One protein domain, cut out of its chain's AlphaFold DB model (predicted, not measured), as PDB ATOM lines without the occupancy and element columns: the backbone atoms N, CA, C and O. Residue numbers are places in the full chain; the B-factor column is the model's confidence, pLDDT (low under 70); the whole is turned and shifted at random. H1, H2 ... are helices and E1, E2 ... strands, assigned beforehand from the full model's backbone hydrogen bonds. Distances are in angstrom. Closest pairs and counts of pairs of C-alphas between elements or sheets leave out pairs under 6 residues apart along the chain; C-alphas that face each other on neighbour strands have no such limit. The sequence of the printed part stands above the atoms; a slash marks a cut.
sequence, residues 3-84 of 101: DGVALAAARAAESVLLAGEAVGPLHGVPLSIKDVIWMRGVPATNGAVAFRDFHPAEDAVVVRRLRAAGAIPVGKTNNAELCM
ATOM      1  N   ASP A   3     -35.479 103.578  80.894       75.50
ATOM      2  CA  ASP A   3     -35.251 104.506  82.005       75.50
ATOM      3  C   ASP A   3     -35.120 103.790  83.357       75.50
ATOM      4  O   ASP A   3     -34.201 104.071  84.118       75.50
ATOM      5  N   GLY A   4     -35.966 102.788  83.627       83.75
ATOM      6  CA  GLY A   4     -35.875 101.986  84.852       83.75
ATOM      7  C   GLY A   4     -34.593 101.147  84.943       83.75
ATOM      8  O   GLY A   4     -33.968 101.084  85.999       83.75
ATOM      9  N   VAL A   5     -34.160 100.552  83.828       85.44
ATOM     10  CA  VAL A   5     -32.913  99.771  83.753       85.44
ATOM     11  C   VAL A   5     -31.696 100.689  83.888       85.44
ATOM     12  O   VAL A   5     -30.744 100.350  84.585       85.44
ATOM     13  N   ALA A   6     -31.741 101.869  83.269       87.69
ATOM     14  CA  ALA A   6     -30.686 102.870  83.351       87.69
ATOM     15  C   ALA A   6     -30.532 103.425  84.775       87.69
ATOM     16  O   ALA A   6     -29.414 103.516  85.274       87.69
ATOM     17  N   LEU A   7     -31.640 103.732  85.458       91.75
ATOM     18  CA  LEU A   7     -31.622 104.184  86.852       91.75
ATOM     19  C   LEU A   7     -31.087 103.103  87.800       91.75
ATOM     20  O   LEU A   7     -30.291 103.407  88.687       91.75
ATOM     21  N   ALA A   8     -31.484 101.843  87.605       91.81
ATOM     22  CA  ALA A   8     -30.951 100.727  88.383       91.81
ATOM     23  C   ALA A   8     -29.439 100.550  88.159       91.81
ATOM     24  O   ALA A   8     -28.688 100.400  89.122       91.81
ATOM     25  N   ALA A   9     -28.982 100.637  86.907       90.69
ATOM     26  CA  ALA A   9     -27.562 100.580  86.570       90.69
ATOM     27  C   ALA A   9     -26.769 101.749  87.177       90.69
ATOM     28  O   ALA A   9     -25.662 101.538  87.664       90.69
ATOM     29  N   ALA A  10     -27.340 102.957  87.210       92.06
ATOM     30  CA  ALA A  10     -26.708 104.120  87.830       92.06
ATOM     31  C   ALA A  10     -26.525 103.937  89.345       92.06
ATOM     32  O   ALA A  10     -25.444 104.196  89.863       92.06
ATOM     33  N   ARG A  11     -27.537 103.408  90.046       93.44
ATOM     34  CA  ARG A  11     -27.441 103.090  91.485       93.44
ATOM     35  C   ARG A  11     -26.415 101.997  91.781       93.44
ATOM     36  O   ARG A  11     -25.682 102.077  92.765       93.44
ATOM     37  N   ALA A  12     -26.345 100.976  90.928       92.12
ATOM     38  CA  ALA A  12     -25.327  99.938  91.048       92.12
ATOM     39  C   ALA A  12     -23.919 100.520  90.846       92.12
ATOM     40  O   ALA A  12     -23.018 100.233  91.630       92.12
ATOM     41  N   ALA A  13     -23.744 101.390  89.847       91.12
ATOM     42  CA  ALA A  13     -22.479 102.072  89.600       91.12
ATOM     43  C   ALA A  13     -22.059 102.965  90.783       91.12
ATOM     44  O   ALA A  13     -20.893 102.943  91.173       91.12
ATOM     45  N   GLU A  14     -23.001 103.695  91.387       92.81
ATOM     46  CA  GLU A  14     -22.769 104.486  92.601       92.81
ATOM     47  C   GLU A  14     -22.301 103.609  93.769       92.81
ATOM     48  O   GLU A  14     -21.315 103.933  94.424       92.81
ATOM     49  N   SER A  15     -22.944 102.460  93.984       93.25
ATOM     50  CA  SER A  15     -22.590 101.540  95.074       93.25
ATOM     51  C   SER A  15     -21.155 101.011  94.946       93.25
ATOM     52  O   SER A  15     -20.417 101.001  95.927       93.25
ATOM     53  N   VAL A  16     -20.739 100.632  93.732       91.56
ATOM     54  CA  VAL A  16     -19.367 100.175  93.430       91.56
ATOM     55  C   VAL A  16     -18.346 101.285  93.694       91.56
ATOM     56  O   VAL A  16     -17.285 101.042  94.267       91.56
ATOM     57  N   LEU A  17     -18.681 102.523  93.317       91.19
ATOM     58  CA  LEU A  17     -17.807 103.673  93.535       91.19
ATOM     59  C   LEU A  17     -17.651 103.985  95.031       91.19
ATOM     60  O   LEU A  17     -16.539 104.226  95.497       91.19
ATOM     61  N   LEU A  18     -18.748 103.942  95.794       93.12
ATOM     62  CA  LEU A  18     -18.746 104.169  97.242       93.12
ATOM     63  C   LEU A  18     -18.024 103.061  98.019       93.12
ATOM     64  O   LEU A  18     -17.455 103.332  99.073       93.12
ATOM     65  N   ALA A  19     -18.010 101.836  97.493       93.50
ATOM     66  CA  ALA A  19     -17.249 100.723  98.054       93.50
ATOM     67  C   ALA A  19     -15.724 100.853  97.841       93.50
ATOM     68  O   ALA A  19     -14.962 100.070  98.405       93.50
ATOM     69  N   GLY A  20     -15.263 101.838  97.056       90.38
ATOM     70  CA  GLY A  20     -13.843 102.052  96.770       90.38
ATOM     71  C   GLY A  20     -13.249 101.038  95.789       90.38
ATOM     72  O   GLY A  20     -12.031 100.863  95.749       90.38
ATOM     73  N   GLU A  21     -14.090 100.354  95.010       91.19
ATOM     74  CA  GLU A  21     -13.635  99.391  94.010       91.19
ATOM     75  C   GLU A  21     -12.982 100.087  92.806       91.19
ATOM     76  O   GLU A  21     -13.282 101.234  92.464       91.19
ATOM     77  N   ALA A  22     -12.078  99.376  92.128       86.62
ATOM     78  CA  ALA A  22     -11.479  99.864  90.892       86.62
ATOM     79  C   ALA A  22     -12.524  99.869  89.767       86.62
ATOM     80  O   ALA A  22     -13.070  98.825  89.405       86.62
ATOM     81  N   VAL A  23     -12.775 101.043  89.190       92.12
ATOM     82  CA  VAL A  23     -13.797 101.240  88.156       92.12
ATOM     83  C   VAL A  23     -13.192 101.445  86.768       92.12
ATOM     84  O   VAL A  23     -12.062 101.910  86.613       92.12
ATOM     85  N   GLY A  24     -13.963 101.092  85.737       91.31
ATOM     86  CA  GLY A  24     -13.581 101.304  84.343       91.31
ATOM     87  C   GLY A  24     -13.602 102.785  83.926       91.31
ATOM     88  O   GLY A  24     -14.198 103.624  84.602       91.31
ATOM     89  N   PRO A  25     -13.001 103.128  82.771       94.06
ATOM     90  CA  PRO A  25     -12.841 104.517  82.326       94.06
ATOM     91  C   PRO A  25     -14.154 105.231  81.966       94.06
ATOM     92  O   PRO A  25     -14.157 106.448  81.814       94.06
ATOM     93  N   LEU A  26     -15.258 104.497  81.794       95.12
ATOM     94  CA  LEU A  26     -16.582 105.043  81.479       95.12
ATOM     95  C   LEU A  26     -17.612 104.718  82.566       95.12
ATOM     96  O   LEU A  26     -18.813 104.739  82.297       95.12
ATOM     97  N   HIS A  27     -17.161 104.390  83.778       94.69
ATOM     98  CA  HIS A  27     -18.042 103.978  84.863       94.69
ATOM     99  C   HIS A  27     -19.103 105.029  85.182       94.69
ATOM    100  O   HIS A  27     -18.793 106.189  85.441       94.69
ATOM    101  N   GLY A  28     -20.370 104.618  85.128       92.94
ATOM    102  CA  GLY A  28     -21.511 105.486  85.409       92.94
ATOM    103  C   GLY A  28     -21.883 106.452  84.280       92.94
ATOM    104  O   GLY A  28     -22.891 107.143  84.395       92.94
ATOM    105  N   VAL A  29     -21.128 106.501  83.175       95.25
ATOM    106  CA  VAL A  29     -21.382 107.452  82.083       95.25
ATOM    107  C   VAL A  29     -22.625 107.029  81.287       95.25
ATOM    108  O   VAL A  29     -22.611 105.958  80.666       95.25
ATOM    109  N   PRO A  30     -23.694 107.851  81.241       94.12
ATOM    110  CA  PRO A  30     -24.862 107.563  80.424       94.12
ATOM    111  C   PRO A  30     -24.561 107.829  78.946       94.12
ATOM    112  O   PRO A  30     -24.047 108.885  78.580       94.12
ATOM    113  N   LEU A  31     -24.924 106.891  78.072       94.50
ATOM    114  CA  LEU A  31     -24.778 107.063  76.627       94.50
ATOM    115  C   LEU A  31     -25.942 106.467  75.843       94.50
ATOM    116  O   LEU A  31     -26.656 105.576  76.305       94.50
ATOM    117  N   SER A  32     -26.124 106.960  74.623       93.31
ATOM    118  CA  SER A  32     -27.087 106.398  73.679       93.31
ATOM    119  C   SER A  32     -26.393 105.500  72.659       93.31
ATOM    120  O   SER A  32     -25.222 105.694  72.331       93.31
ATOM    121  N   ILE A  33     -27.120 104.505  72.152       94.31
ATOM    122  CA  ILE A  33     -26.624 103.560  71.148       94.31
ATOM    123  C   ILE A  33     -27.459 103.706  69.876       94.31
ATOM    124  O   ILE A  33     -28.682 103.633  69.920       94.31
ATOM    125  N   LYS A  34     -26.823 103.888  68.720       92.38
ATOM    126  CA  LYS A  34     -27.544 103.990  67.440       92.38
ATOM    127  C   LYS A  34     -28.347 102.724  67.143       92.38
ATOM    128  O   LYS A  34     -27.899 101.633  67.496       92.38
ATOM    129  N   ASP A  35     -29.521 102.835  66.516       92.62
ATOM    130  CA  ASP A  35     -30.459 101.709  66.367       92.62
ATOM    131  C   ASP A  35     -29.843 100.483  65.675       92.62
ATOM    132  O   ASP A  35     -30.027  99.356  66.124       92.62
ATOM    133  N   VAL A  36     -28.987 100.727  64.684       92.62
ATOM    134  CA  VAL A  36     -28.257  99.692  63.939       92.62
ATOM    135  C   VAL A  36     -27.256  98.880  64.782       92.62
ATOM    136  O   VAL A  36     -26.819  97.810  64.376       92.62
ATOM    137  N   ILE A  37     -26.864  99.369  65.963       95.25
ATOM    138  CA  ILE A  37     -25.902  98.690  66.840       95.25
ATOM    139  C   ILE A  37     -26.658  97.783  67.811       95.25
ATOM    140  O   ILE A  37     -27.365  98.259  68.702       95.25
ATOM    141  N   TRP A  38     -26.495  96.474  67.661       95.00
ATOM    142  CA  TRP A  38     -27.279  95.495  68.407       95.00
ATOM    143  C   TRP A  38     -26.966  95.456  69.896       95.00
ATOM    144  O   TRP A  38     -25.814  95.533  70.329       95.00
ATOM    145  N   MET A  39     -28.035  95.296  70.666       93.75
ATOM    146  CA  MET A  39     -28.006  95.077  72.099       93.75
ATOM    147  C   MET A  39     -28.964  93.935  72.406       93.75
ATOM    148  O   MET A  39     -30.092  93.916  71.911       93.75
ATOM    149  N   ARG A  40     -28.497  92.971  73.192       93.25
ATOM    150  CA  ARG A  40     -29.232  91.745  73.483       93.25
ATOM    151  C   ARG A  40     -30.580  92.069  74.118       93.25
ATOM    152  O   ARG A  40     -30.635  92.798  75.107       93.25
ATOM    153  N   GLY A  41     -31.651  91.507  73.560       89.25
ATOM    154  CA  GLY A  41     -33.008  91.657  74.098       89.25
ATOM    155  C   GLY A  41     -33.611  93.058  73.948       89.25
ATOM    156  O   GLY A  41     -34.690  93.315  74.474       89.25
ATOM    157  N   VAL A  42     -32.946  93.963  73.229       90.06
ATOM    158  CA  VAL A  42     -33.432  95.320  72.964       90.06
ATOM    159  C   VAL A  42     -33.903  95.409  71.517       90.06
ATOM    160  O   VAL A  42     -33.144  95.002  70.640       90.06
ATOM    161  N   PRO A  43     -35.087  95.984  71.235       90.75
ATOM    162  CA  PRO A  43     -35.552  96.161  69.864       90.75
ATOM    163  C   PRO A  43     -34.504  96.852  68.980       90.75
ATOM    164  O   PRO A  43     -33.916  97.866  69.375       90.75
ATOM    165  N   ALA A  44     -34.286  96.312  67.782       91.00
ATOM    166  CA  ALA A  44     -33.393  96.877  66.777       91.00
ATOM    167  C   ALA A  44     -34.103  96.893  65.419       91.00
ATOM    168  O   ALA A  44     -34.142  95.896  64.706       91.00
ATOM    169  N   THR A  45     -34.658  98.045  65.053       89.44
ATOM    170  CA  THR A  45     -35.404  98.222  63.796       89.44
ATOM    171  C   THR A  45     -34.506  98.543  62.606       89.44
ATOM    172  O   THR A  45     -34.939  98.498  61.460       89.44
ATOM    173  N   ASN A  46     -33.253  98.924  62.854       88.56
ATOM    174  CA  ASN A  46     -32.307  99.396  61.843       88.56
ATOM    175  C   ASN A  46     -32.869 100.539  60.966       88.56
ATOM    176  O   ASN A  46     -32.388 100.748  59.852       88.56
ATOM    177  N   GLY A  47     -33.877 101.274  61.450       86.06
ATOM    178  CA  GLY A  47     -34.574 102.313  60.691       86.06
ATOM    179  C   GLY A  47     -35.498 101.791  59.581       86.06
ATOM    180  O   GLY A  47     -35.960 102.609  58.787       86.06
ATOM    181  N   ALA A  48     -35.769 100.479  59.519       87.44
ATOM    182  CA  ALA A  48     -36.598  99.833  58.499       87.44
ATOM    183  C   ALA A  48     -37.825  99.132  59.108       87.44
ATOM    184  O   ALA A  48     -37.719  98.414  60.108       87.44
ATOM    185  N   VAL A  49     -38.994  99.271  58.470       85.19
ATOM    186  CA  VAL A  49     -40.256  98.646  58.930       85.19
ATOM    187  C   VAL A  49     -40.120  97.122  59.022       85.19
ATOM    188  O   VAL A  49     -40.673  96.504  59.931       85.19
ATOM    189  N   ALA A  50     -39.337  96.526  58.119       87.94
ATOM    190  CA  ALA A  50     -39.103  95.087  58.051       87.94
ATOM    191  C   ALA A  50     -38.523  94.489  59.349       87.94
ATOM    192  O   ALA A  50     -38.757  93.320  59.635       87.94
ATOM    193  N   PHE A  51     -37.813  95.284  60.158       87.62
ATOM    194  CA  PHE A  51     -37.197  94.829  61.411       87.62
ATOM    195  C   PHE A  51     -37.923  95.341  62.661       87.62
ATOM    196  O   PHE A  51     -37.360  95.301  63.752       87.62
ATOM    197  N   ARG A  52     -39.169  95.826  62.550       86.12
ATOM    198  CA  ARG A  52     -39.903  96.425  63.687       86.12
ATOM    199  C   ARG A  52     -39.974  95.526  64.934       86.12
ATOM    200  O   ARG A  52     -39.952  96.045  66.046       86.12
ATOM    201  N   ASP A  53     -40.018  94.208  64.734       87.69
ATOM    202  CA  ASP A  53     -40.156  93.193  65.787       87.69
ATOM    203  C   ASP A  53     -38.830  92.452  66.067       87.69
ATOM    204  O   ASP A  53     -38.781  91.500  66.852       87.69
ATOM    205  N   PHE A  54     -37.727  92.878  65.443       91.94
ATOM    206  CA  PHE A  54     -36.434  92.219  65.582       91.94
ATOM    207  C   PHE A  54     -35.772  92.550  66.923       91.94
ATOM    208  O   PHE A  54     -35.554  93.712  67.276       91.94
ATOM    209  N   HIS A  55     -35.409  91.495  67.651       93.81
ATOM    210  CA  HIS A  55     -34.686  91.563  68.914       93.81
ATOM    211  C   HIS A  55     -33.389  90.764  68.770       93.81
ATOM    212  O   HIS A  55     -33.446  89.539  68.631       93.81
ATOM    213  N   PRO A  56     -32.215  91.417  68.789       93.00
ATOM    214  CA  PRO A  56     -30.947  90.727  68.662       93.00
ATOM    215  C   PRO A  56     -30.746  89.720  69.793       93.00
ATOM    216  O   PRO A  56     -30.937  90.031  70.975       93.00
ATOM    217  N   ALA A  57     -30.293  88.523  69.425       95.06
ATOM    218  CA  ALA A  57     -29.931  87.487  70.383       95.06
ATOM    219  C   ALA A  57     -28.645  87.829  71.144       95.06
ATOM    220  O   ALA A  57     -28.406  87.256  72.201       95.06
ATOM    221  N   GLU A  58     -27.824  88.757  70.643       95.19
ATOM    222  CA  GLU A  58     -26.542  89.117  71.233       95.19
ATOM    223  C   GLU A  58     -26.218  90.613  71.154       95.19
ATOM    224  O   GLU A  58     -26.732  91.351  70.316       95.19
ATOM    225  N   ASP A  59     -25.326  91.055  72.042       95.50
ATOM    226  CA  ASP A  59     -24.756  92.397  71.992       95.50
ATOM    227  C   ASP A  59     -23.680  92.485  70.914       95.50
ATOM    228  O   ASP A  59     -22.824  91.597  70.819       95.50
ATOM    229  N   ALA A  60     -23.645  93.605  70.194       96.75
ATOM    230  CA  ALA A  60     -22.518  93.958  69.347       96.75
ATOM    231  C   ALA A  60     -21.229  94.092  70.180       96.75
ATOM    232  O   ALA A  60     -21.256  94.515  71.339       96.75
ATOM    233  N   VAL A  61     -20.075  93.801  69.574       97.56
ATOM    234  CA  VAL A  61     -18.764  93.852  70.253       97.56
ATOM    235  C   VAL A  61     -18.514  95.205  70.923       97.56
ATOM    236  O   VAL A  61     -18.035  95.257  72.055       97.56
ATOM    237  N   VAL A  62     -18.887  96.306  70.262       96.56
ATOM    238  CA  VAL A  62     -18.755  97.658  70.828       96.56
ATOM    239  C   VAL A  62     -19.604  97.842  72.088       96.56
ATOM    240  O   VAL A  62     -19.116  98.398  73.065       96.56
ATOM    241  N   VAL A  63     -20.829  97.308  72.121       96.00
ATOM    242  CA  VAL A  63     -21.705  97.380  73.301       96.00
ATOM    243  C   VAL A  63     -21.108  96.575  74.450       96.00
ATOM    244  O   VAL A  63     -21.079  97.069  75.574       96.00
ATOM    245  N   ARG A  64     -20.552  95.386  74.175       96.12
ATOM    246  CA  ARG A  64     -19.846  94.584  75.191       96.12
ATOM    247  C   ARG A  64     -18.674  95.358  75.795       96.12
ATOM    248  O   ARG A  64     -18.545  95.406  77.011       96.12
ATOM    249  N   ARG A  65     -17.861  96.012  74.957       96.38
ATOM    250  CA  ARG A  65     -16.719  96.828  75.403       96.38
ATOM    251  C   ARG A  65     -17.149  98.049  76.215       96.38
ATOM    252  O   ARG A  65     -16.552  98.319  77.247       96.38
ATOM    253  N   LEU A  66     -18.194  98.755  75.781       95.88
ATOM    254  CA  LEU A  66     -18.731  99.909  76.509       95.88
ATOM    255  C   LEU A  66     -19.265  99.505  77.886       95.88
ATOM    256  O   LEU A  66     -18.945 100.152  78.878       95.88
ATOM    257  N   ARG A  67     -20.021  98.401  77.962       93.50
ATOM    258  CA  ARG A  67     -20.509  97.856  79.237       93.50
ATOM    259  C   ARG A  67     -19.360  97.418  80.144       93.50
ATOM    260  O   ARG A  67     -19.383  97.740  81.323       93.50
ATOM    261  N   ALA A  68     -18.341  96.751  79.599       93.62
ATOM    262  CA  ALA A  68     -17.150  96.357  80.356       93.62
ATOM    263  C   ALA A  68     -16.347  97.563  80.879       93.62
ATOM    264  O   ALA A  68     -15.741  97.483  81.939       93.62
ATOM    265  N   ALA A  69     -16.375  98.694  80.168       94.25
ATOM    266  CA  ALA A  69     -15.791  99.952  80.627       94.25
ATOM    267  C   ALA A  69     -16.647 100.684  81.683       94.25
ATOM    268  O   ALA A  69     -16.224 101.735  82.163       94.25
ATOM    269  N   GLY A  70     -17.826 100.152  82.032       93.12
ATOM    270  CA  GLY A  70     -18.741 100.702  83.035       93.12
ATOM    271  C   GLY A  70     -19.783 101.691  82.494       93.12
ATOM    272  O   GLY A  70     -20.498 102.312  83.281       93.12
ATOM    273  N   ALA A  71     -19.899 101.841  81.171       95.94
ATOM    274  CA  ALA A  71     -20.876 102.750  80.577       95.94
ATOM    275  C   ALA A  71     -22.318 102.238  80.737       95.94
ATOM    276  O   ALA A  71     -22.575 101.030  80.713       95.94
ATOM    277  N   ILE A  72     -23.272 103.170  80.806       95.00
ATOM    278  CA  ILE A  72     -24.698 102.895  81.001       95.00
ATOM    279  C   ILE A  72     -25.476 103.277  79.733       95.00
ATOM    280  O   ILE A  72     -25.755 104.455  79.499       95.00
ATOM    281  N   PRO A  73     -25.868 102.304  78.890       93.62
ATOM    282  CA  PRO A  73     -26.758 102.570  77.771       93.62
ATOM    283  C   PRO A  73     -28.156 102.967  78.257       93.62
ATOM    284  O   PRO A  73     -28.823 102.180  78.925       93.62
ATOM    285  N   VAL A  74     -28.614 104.168  77.896       92.88
ATOM    286  CA  VAL A  74     -29.915 104.712  78.342       92.88
ATOM    287  C   VAL A  74     -31.019 104.584  77.294       92.88
ATOM    288  O   VAL A  74     -32.208 104.659  77.600       92.88
ATOM    289  N   GLY A  75     -30.651 104.379  76.031       90.44
ATOM    290  CA  GLY A  75     -31.627 104.275  74.958       90.44
ATOM    291  C   GLY A  75     -31.018 104.161  73.572       90.44
ATOM    292  O   GLY A  75     -29.796 104.160  73.392       90.44
ATOM    293  N   LYS A  76     -31.917 104.062  72.590       91.56
ATOM    294  CA  LYS A  76     -31.593 103.852  71.183       91.56
ATOM    295  C   LYS A  76     -31.893 105.105  70.361       91.56
ATOM    296  O   LYS A  76     -33.000 105.644  70.439       91.56
ATOM    297  N   THR A  77     -30.923 105.573  69.579       90.88
ATOM    298  CA  THR A  77     -31.115 106.711  68.664       90.88
ATOM    299  C   THR A  77     -31.544 106.242  67.288       90.88
ATOM    300  O   THR A  77     -31.111 105.195  66.813       90.88
ATOM    301  N   ASN A  78     -32.407 107.033  66.658       87.75
ATOM    302  CA  ASN A  78     -32.930 106.768  65.329       87.75
ATOM    303  C   ASN A  78     -31.829 106.845  64.258       87.75
ATOM    304  O   ASN A  78     -30.805 107.517  64.427       87.75
ATOM    305  N   ASN A  79     -32.048 106.175  63.135       88.38
ATOM    306  CA  ASN A  79     -31.166 106.194  61.977       88.38
ATOM    307  C   ASN A  79     -31.969 106.161  60.674       88.38
ATOM    308  O   ASN A  79     -33.171 105.914  60.658       88.38
ATOM    309  N   ALA A  80     -31.279 106.455  59.575       87.00
ATOM    310  CA  ALA A  80     -31.796 106.188  58.245       87.00
ATOM    311  C   ALA A  80     -31.978 104.684  58.059       87.00
ATOM    312  O   ALA A  80     -31.183 103.912  58.605       87.00
ATOM    313  N   GLU A  81     -32.950 104.297  57.244       88.19
ATOM    314  CA  GLU A  81     -33.172 102.912  56.854       88.19
ATOM    315  C   GLU A  81     -31.856 102.283  56.396       88.19
ATOM    316  O   GLU A  81     -31.181 102.787  55.496       88.19
ATOM    317  N   LEU A  82     -31.435 101.244  57.123       87.88
ATOM    318  CA  LEU A  82     -30.203 100.492  56.870       87.88
ATOM    319  C   LEU A  82     -28.927 101.354  56.815       87.88
ATOM    320  O   LEU A  82     -27.908 100.931  56.277       87.88
ATOM    321  N   CYS A  83     -28.956 102.558  57.396       89.00
ATOM    322  CA  CYS A  83     -27.896 103.565  57.298       89.00
ATOM    323  C   CYS A  83     -27.568 104.014  55.858       89.00
ATOM    324  O   CYS A  83     -26.477 104.527  55.623       89.00
ATOM    325  N   MET A  84     -28.500 103.871  54.911       88.75
ATOM    326  CA  MET A  84     -28.263 104.173  53.492       88.75
ATOM    327  C   MET A  84     -28.342 105.668  53.146       88.75
ATOM    328  O   MET A  84     -27.984 106.069  52.042       88.75
TER     329      MET A  84
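AT A GLANCE: This is residues 3 to 84 of the 101 residues of the protein "Amidase domain-containing protein" of Geodermatophilaceae bacterium (UniProt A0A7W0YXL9). Picture a small two-stranded parallel sheet, E1 and E2, with the long helix H1 packed on E2 through residues 3 to 13 and the short helix H2 to another side of it. The whole is a rod, with the turn after H1 at one end and part of the long unnamed stretch 35 to 60 at the other. The printed part has 82 residues, with H1, E1, H2 and E2 in that order; under half of them are in named elements, and the class is mixed, helices and strands. It is only just loose, close to compact, with a radius of gyration of the C-alphas of 14.3 A and spans of 46 by 22 by 20 A.

IN THESE COORDINATES: Begin with the sheet: E1 runs from residue 30 to 34, 13.7 A, and E2 from 72 to 77, 14.4 A, ending at C-alpha 77 at (-31.115, 106.711, 68.664). Find C-alpha 3 at (-35.251, 104.506, 82.005); from there H1 runs 22.5 A to residue 18. H2 holds residues 61 to 68.

HOW THE PARTS SIT: Look first at E1 and E2, parallel at 34 degrees, where N 31 and O 72 are 2.9 A apart and N 33 and O 75 are 3.0 A apart, within hydrogen-bond range. E1, H2 and E2 form a strand-helix-strand unit, two parallel neighbour strands with a helix between, and its crossover is right-handed. The closest C-alphas of H1 and E2 are those of Ala 6 and Val 74, 5.4 A; of H2 and E2, those of Arg 67 and Pro 73, 8.0 A. H1 and E1 are near each other, with 5 pairs of C-alphas within 10 A, while H1 and H2 are apart. In H1 and H2 every O i to N i+4 pair is within hydrogen-bond range.

THE WHOLE: Look for the two C-alphas farthest apart at Gly 20 and Ala 50, 46.8 A. The links H1 to E1 and E1 to H2 are long, and H2 to E2 is tight. The printed part has no cut, and no printed residue has a pLDDT under 70.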